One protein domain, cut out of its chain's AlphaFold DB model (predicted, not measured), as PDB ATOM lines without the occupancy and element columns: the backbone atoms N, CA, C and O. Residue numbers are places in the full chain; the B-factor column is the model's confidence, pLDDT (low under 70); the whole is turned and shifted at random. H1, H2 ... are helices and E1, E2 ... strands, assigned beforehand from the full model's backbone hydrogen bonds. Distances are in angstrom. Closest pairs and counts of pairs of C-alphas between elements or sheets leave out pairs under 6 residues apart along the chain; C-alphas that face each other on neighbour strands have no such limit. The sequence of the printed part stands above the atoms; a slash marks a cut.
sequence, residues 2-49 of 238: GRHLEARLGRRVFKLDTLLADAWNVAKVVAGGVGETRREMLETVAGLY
ATOM      1  N   GLY A   2     172.561  68.942 181.340       84.62
ATOM      2  CA  GLY A   2     172.898  70.309 181.804       84.62
ATOM      3  C   GLY A   2     173.232  70.440 183.296       84.62
ATOM      4  O   GLY A   2     174.348  70.807 183.633       84.62
ATOM      5  N   ARG A   3     172.323  70.005 184.184       88.00
ATOM      6  CA  ARG A   3     172.561  70.005 185.644       88.00
ATOM      7  C   ARG A   3     173.821  69.239 186.066       88.00
ATOM      8  O   ARG A   3     174.518  69.662 186.974       88.00
ATOM      9  N   HIS A   4     174.105  68.112 185.410       90.19
ATOM     10  CA  HIS A   4     175.299  67.316 185.702       90.19
ATOM     11  C   HIS A   4     176.573  68.059 185.282       90.19
ATOM     12  O   HIS A   4     177.524  68.116 186.050       90.19
ATOM     13  N   LEU A   5     176.572  68.666 184.092       89.88
ATOM     14  CA  LEU A   5     177.693  69.461 183.596       89.88
ATOM     15  C   LEU A   5     177.971  70.665 184.507       89.88
ATOM     16  O   LEU A   5     179.099  70.841 184.949       89.88
ATOM     17  N   GLU A   6     176.944  71.442 184.849       93.19
ATOM     18  CA  GLU A   6     177.071  72.606 185.736       93.19
ATOM     19  C   GLU A   6     177.579  72.212 187.130       93.19
ATOM     20  O   GLU A   6     178.460  72.879 187.669       93.19
ATOM     21  N   ALA A   7     177.108  71.087 187.686       93.81
ATOM     22  CA  ALA A   7     177.596  70.564 188.962       93.81
ATOM     23  C   ALA A   7     179.078  70.150 188.911       93.81
ATOM     24  O   ALA A   7     179.804  70.355 189.880       93.81
ATOM     25  N   ARG A   8     179.547  69.584 187.790       95.50
ATOM     26  CA  ARG A   8     180.958  69.192 187.612       95.50
ATOM     27  C   ARG A   8     181.872  70.385 187.343       95.50
ATOM     28  O   ARG A   8     183.033  70.343 187.728       95.50
ATOM     29  N   LEU A   9     181.353  71.426 186.697       94.19
ATOM     30  CA  LEU A   9     182.095  72.651 186.398       94.19
ATOM     31  C   LEU A   9     182.052  73.681 187.537       94.19
ATOM     32  O   LEU A   9     182.845  74.618 187.525       94.19
ATOM     33  N   GLY A  10     181.108  73.562 188.478       94.94
ATOM     34  CA  GLY A  10     180.875  74.556 189.534       94.94
ATOM     35  C   GLY A  10     180.408  75.919 189.003       94.94
ATOM     36  O   GLY A  10     180.472  76.921 189.711       94.94
ATOM     37  N   ARG A  11     179.979  75.984 187.738       94.50
ATOM     38  CA  ARG A  11     179.586  77.215 187.043       94.50
ATOM     39  C   ARG A  11     178.361  76.954 186.182       94.50
ATOM     40  O   ARG A  11     178.182  75.861 185.648       94.50
ATOM     41  N   ARG A  12     177.537  77.990 186.030       93.94
ATOM     42  CA  ARG A  12     176.368  77.972 185.149       93.94
ATOM     43  C   ARG A  12     176.808  77.981 183.688       93.94
ATOM     44  O   ARG A  12     177.738  78.704 183.329       93.94
ATOM     45  N   VAL A  13     176.110  77.223 182.849       94.44
ATOM     46  CA  VAL A  13     176.325  77.223 181.401       94.44
ATOM     47  C   VAL A  13     175.310  78.161 180.762       94.44
ATOM     48  O   VAL A  13     174.099  77.961 180.882       94.44
ATOM     49  N   PHE A  14     175.809  79.185 180.073       95.00
ATOM     50  CA  PHE A  14     174.989  80.022 179.209       95.00
ATOM     51  C   PHE A  14     174.759  79.303 177.878       95.00
ATOM     52  O   PHE A  14     175.711  78.847 177.243       95.00
ATOM     53  N   LYS A  15     173.495  79.183 177.470       94.62
ATOM     54  CA  LYS A  15     173.070  78.521 176.236       94.62
ATOM     55  C   LYS A  15     172.252  79.493 175.388       94.62
ATOM     56  O   LYS A  15     171.371  80.174 175.907       94.62
ATOM     57  N   LEU A  16     172.526  79.490 174.087       96.62
ATOM     58  CA  LEU A  16     171.647  80.014 173.046       96.62
ATOM     59  C   LEU A  16     171.015  78.820 172.330       96.62
ATOM     60  O   LEU A  16     171.721  77.882 171.965       96.62
ATOM     61  N   ASP A  17     169.699  78.833 172.179       95.44
ATOM     62  CA  ASP A  17     168.927  77.775 171.530       95.44
ATOM     63  C   ASP A  17     168.022  78.409 170.475       95.44
ATOM     64  O   ASP A  17     167.445  79.476 170.710       95.44
ATOM     65  N   THR A  18     167.884  77.764 169.322       95.00
ATOM     66  CA  THR A  18     167.024  78.235 168.233       95.00
ATOM     67  C   THR A  18     165.931  77.214 167.937       95.00
ATOM     68  O   THR A  18     166.185  76.015 167.863       95.00
ATOM     69  N   LEU A  19     164.700  77.697 167.772       92.19
ATOM     70  CA  LEU A  19     163.613  76.937 167.164       92.19
ATOM     71  C   LEU A  19     163.523  77.359 165.706       92.19
ATOM     72  O   LEU A  19     163.440  78.553 165.410       92.19
ATOM     73  N   LEU A  20     163.545  76.387 164.808       88.12
ATOM     74  CA  LEU A  20     163.487  76.629 163.377       88.12
ATOM     75  C   LEU A  20     162.037  76.553 162.877       88.12
ATOM     76  O   LEU A  20     161.298  75.663 163.288       88.12
ATOM     77  N   ALA A  21     161.640  77.490 162.011       85.31
ATOM     78  CA  ALA A  21     160.383  77.430 161.258       85.31
ATOM     79  C   ALA A  21     160.489  76.437 160.089       85.31
ATOM     80  O   ALA A  21     159.523  75.765 159.745       85.31
ATOM     81  N   ASP A  22     161.679  76.355 159.494       80.44
ATOM     82  CA  ASP A  22     162.063  75.415 158.445       80.44
ATOM     83  C   ASP A  22     163.592  75.226 158.461       80.44
ATOM     84  O   ASP A  22     164.273  75.735 159.347       80.44
ATOM     85  N   ALA A  23     164.159  74.515 157.486       74.25
ATOM     86  CA  ALA A  23     165.598  74.235 157.430       74.25
ATOM     87  C   ALA A  23     166.515  75.482 157.456       74.25
ATOM     88  O   ALA A  23     167.701  75.352 157.751       74.25
ATOM     89  N   TRP A  24     165.992  76.676 157.161       80.69
ATOM     90  CA  TRP A  24     166.778  77.894 156.947       80.69
ATOM     91  C   TRP A  24     166.346  79.077 157.813       80.69
ATOM     92  O   TRP A  24     167.125  80.012 157.995       80.69
ATOM     93  N   ASN A  25     165.119  79.068 158.328       85.69
ATOM     94  CA  ASN A  25     164.540  80.208 159.024       85.69
ATOM     95  C   ASN A  25     164.386  79.928 160.522       85.69
ATOM     96  O   ASN A  25     163.762  78.953 160.936       85.69
ATOM     97  N   VAL A  26     164.926  80.821 161.353       93.06
ATOM     98  CA  VAL A  26     164.754  80.773 162.809       93.06
ATOM     99  C   VAL A  26     163.407  81.400 163.172       93.06
ATOM    100  O   VAL A  26     163.180  82.575 162.901       93.06
ATOM    101  N   ALA A  27     162.531  80.627 163.814       92.06
ATOM    102  CA  ALA A  27     161.255  81.101 164.351       92.06
ATOM    103  C   ALA A  27     161.422  81.804 165.705       92.06
ATOM    104  O   ALA A  27     160.710  82.756 166.016       92.06
ATOM    105  N   LYS A  28     162.339  81.303 166.542       95.31
ATOM    106  CA  LYS A  28     162.539  81.785 167.913       95.31
ATOM    107  C   LYS A  28     163.980  81.577 168.359       95.31
ATOM    108  O   LYS A  28     164.574  80.538 168.079       95.31
ATOM    109  N   VAL A  29     164.510  82.540 169.105       97.38
ATOM    110  CA  VAL A  29     165.803  82.448 169.793       97.38
ATOM    111  C   VAL A  29     165.547  82.549 171.291       97.38
ATOM    112  O   VAL A  29     164.839  83.452 171.732       97.38
ATOM    113  N   VAL A  30     166.121  81.639 172.074       97.56
ATOM    114  CA  VAL A  30     166.055  81.674 173.540       97.56
ATOM    115  C   VAL A  30     167.470  81.629 174.099       97.56
ATOM    116  O   VAL A  30     168.288  80.806 173.694       97.56
ATOM    117  N   ALA A  31     167.751  82.512 175.050       97.44
ATOM    118  CA  ALA A  31     169.037  82.629 175.717       97.44
ATOM    119  C   ALA A  31     168.857  82.458 177.227       97.44
ATOM    120  O   ALA A  31     167.912  82.999 177.796       97.44
ATOM    121  N   GLY A  32     169.752  81.730 177.891       95.81
ATOM    122  CA  GLY A  32     169.681  81.556 179.343       95.81
ATOM    123  C   GLY A  32     170.422  80.325 179.845       95.81
ATOM    124  O   GLY A  32     171.348  79.832 179.202       95.81
ATOM    125  N   GLY A  33     170.018  79.814 181.009       93.94
ATOM    126  CA  GLY A  33     170.557  78.558 181.530       93.94
ATOM    127  C   GLY A  33     170.083  77.348 180.719       93.94
ATOM    128  O   GLY A  33     169.020  77.369 180.095       93.94
ATOM    129  N   VAL A  34     170.827  76.240 180.770       93.31
ATOM    130  CA  VAL A  34     170.477  75.007 180.027       93.31
ATOM    131  C   VAL A  34     169.073  74.491 180.378       93.31
ATOM    132  O   VAL A  34     168.360  73.986 179.513       93.31
ATOM    133  N   GLY A  35     168.669  74.597 181.647       92.44
ATOM    134  CA  GLY A  35     167.341  74.172 182.097       92.44
ATOM    135  C   GLY A  35     166.211  75.096 181.638       92.44
ATOM    136  O   GLY A  35     165.150  74.607 181.267       92.44
ATOM    137  N   GLU A  36     166.443  76.408 181.650       94.19
ATOM    138  CA  GLU A  36     165.464  77.432 181.258       94.19
ATOM    139  C   GLU A  36     165.207  77.401 179.757       94.19
ATOM    140  O   GLU A  36     164.068  77.237 179.335       94.19
ATOM    141  N   THR A  37     166.278  77.453 178.961       95.69
ATOM    142  CA  THR A  37     166.195  77.387 177.495       95.69
ATOM    143  C   THR A  37     165.481  76.120 177.031       95.69
ATOM    144  O   THR A  37     164.570  76.190 176.213       95.69
ATOM    145  N   ARG A  38     165.813  74.954 177.611       93.50
ATOM    146  CA  ARG A  38     165.119  73.695 177.302       93.50
ATOM    147  C   ARG A  38     163.633  73.753 177.651       93.50
ATOM    148  O   ARG A  38     162.834  73.206 176.900       93.50
ATOM    149  N   ARG A  39     163.271  74.333 178.798       95.12
ATOM    150  CA  ARG A  39     161.873  74.421 179.237       95.12
ATOM    151  C   ARG A  39     161.059  75.265 178.262       95.12
ATOM    152  O   ARG A  39     160.085  74.757 177.726       95.12
ATOM    153  N   GLU A  40     161.544  76.464 177.953       96.25
ATOM    154  CA  GLU A  40     160.911  77.387 177.008       96.25
ATOM    155  C   GLU A  40     160.720  76.750 175.622       96.25
ATOM    156  O   GLU A  40     159.648  76.845 175.021       96.25
ATOM    157  N   MET A  41     161.746  76.055 175.112       94.50
ATOM    158  CA  MET A  41     161.660  75.373 173.817       94.50
ATOM    159  C   MET A  41     160.641  74.233 173.827       94.50
ATOM    160  O   MET A  41     159.856  74.108 172.891       94.50
ATOM    161  N   LEU A  42     160.624  73.412 174.881       92.94
ATOM    162  CA  LEU A  42     159.671  72.306 174.989       92.94
ATOM    163  C   LEU A  42     158.233  72.798 175.164       92.94
ATOM    164  O   LEU A  42     157.343  72.227 174.545       92.94
ATOM    165  N   GLU A  43     158.008  73.847 175.955       95.12
ATOM    166  CA  GLU A  43     156.691  74.476 176.115       95.12
ATOM    167  C   GLU A  43     156.200  75.066 174.788       95.12
ATOM    168  O   GLU A  43     155.057  74.835 174.399       95.12
ATOM    169  N   THR A  44     157.088  75.729 174.036       94.38
ATOM    170  CA  THR A  44     156.765  76.248 172.698       94.38
ATOM    171  C   THR A  44     156.356  75.118 171.749       94.38
ATOM    172  O   THR A  44     155.294  75.183 171.140       94.38
ATOM    173  N   VAL A  45     157.165  74.057 171.635       91.62
ATOM    174  CA  VAL A  45     156.880  72.927 170.731       91.62
ATOM    175  C   VAL A  45     155.612  72.176 171.149       91.62
ATOM    176  O   VAL A  45     154.820  71.804 170.286       91.62
ATOM    177  N   ALA A  46     155.385  71.985 172.451       91.00
ATOM    178  CA  ALA A  46     154.185  71.329 172.972       91.00
ATOM    179  C   ALA A  46     152.901  72.141 172.735       91.00
ATOM    180  O   ALA A  46     151.829  71.556 172.622       91.00
ATOM    181  N   GLY A  47     153.000  73.472 172.645       91.31
ATOM    182  CA  GLY A  47     151.880  74.334 172.262       91.31
ATOM    183  C   GLY A  47     151.559  74.311 170.763       91.31
ATOM    184  O   GLY A  47     150.446  74.661 170.382       91.31
ATOM    185  N   LEU A  48     152.511  73.903 169.916       88.81
ATOM    186  CA  LEU A  48     152.353  73.868 168.457       88.81
ATOM    187  C   LEU A  48     151.887  72.510 167.933       88.81
ATOM    188  O   LEU A  48     151.137  72.455 166.961       88.81
ATOM    189  N   TYR A  49     152.340  71.419 168.551       85.81
ATOM    190  CA  TYR A  49     152.085  70.069 168.063       85.81
ATOM    191  C   TYR A  49     151.505  69.191 169.169       85.81
ATOM    192  O   TYR A  49     152.039  69.192 170.285       85.81
TER     193      TYR A  49
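AT A GLANCE: This is residues 2 to 49 of the 238 residues of an uncharacterized protein of Candidatus Rokubacteria bacterium (UniProt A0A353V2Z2). A two-stranded antiparallel hairpin, E1 and E2, has the long helix H2 folded back over one face, and a short helix, H1, sits past the end of the hairpin away from its turn, near the start of H2. H1 and H2 run opposite ways and come together near Gly 2 and Val 34. The printed part has 48 residues with two named helices and two named strands, in the order H1, E1, E2, H2, and its class is mixed, helices and strands. It is loose, with a radius of gyration of the C-alphas of 12.5 A, and elongated, spanning 36 by 21 by 13 A.

IN THESE COORDINATES: The sheet has the order E1, E2. E1 is residues 14 to 20, 19.9 A from first to last C-alpha, and begins at C-alpha 14 at (174.989, 80.022, 179.209). E2, the longest strand by residues, is residues 26 to 33 and 19.7 A long. H2, the longest helix by residues, is residues 34 to 48 and 21.5 A long; it ends at C-alpha 48 at (152.353, 73.868, 168.457). H1 is residues 2 to 9, 10.5 A long, and begins at C-alpha 2 at (172.898, 70.309, 181.804).

HOW THE PARTS SIT: E1 and E2 are a hairpin of antiparallel neighbours, with 161 degrees between their N-to-C directions. The C-alphas of Leu 16 and Ala 31 face each other at 4.6 A. N 17 and O 30 are within hydrogen-bond range at 2.9 A, and so are N 30 and O 17 at 2.9 A. The closest C-alphas of E1 and H2 are those of Lys 15 and Val 34, 5.8 A apart. Those of E2 and H2 are Val 30 and Thr 37, also 5.8 A apart. Residues 34 to 45 of H2 make the pairs of C-alphas within 10 A of the sheet, 20 with E1 and 15 with E2. H1 and H2 touch, H2 with residues 34 to 35 alone; their closest C-alphas are those of Gly 2 and Val 34, 5.6 A apart. They stand at a shallow tilt of 10 degrees and run opposite ways, with centres 19.8 A apart. H1 and E2 are apart. In H1 and H2, every O i to N i+4 pair is within hydrogen-bond range.

THE WHOLE: The two C-alphas farthest apart are those of Gly 10 and Asp 22, at 36.3 A. The first and last printed C-alphas, of Gly 2 and Tyr 49, are 24.9 A apart. The printed part has no cut. The links H1 to E1, E1 to E2 and E2 to H2 are tight, with 4, 5 and 0 residues between the elements, and no link is long. The mean pLDDT of the printed part is 92.1, and no printed residue is under 70.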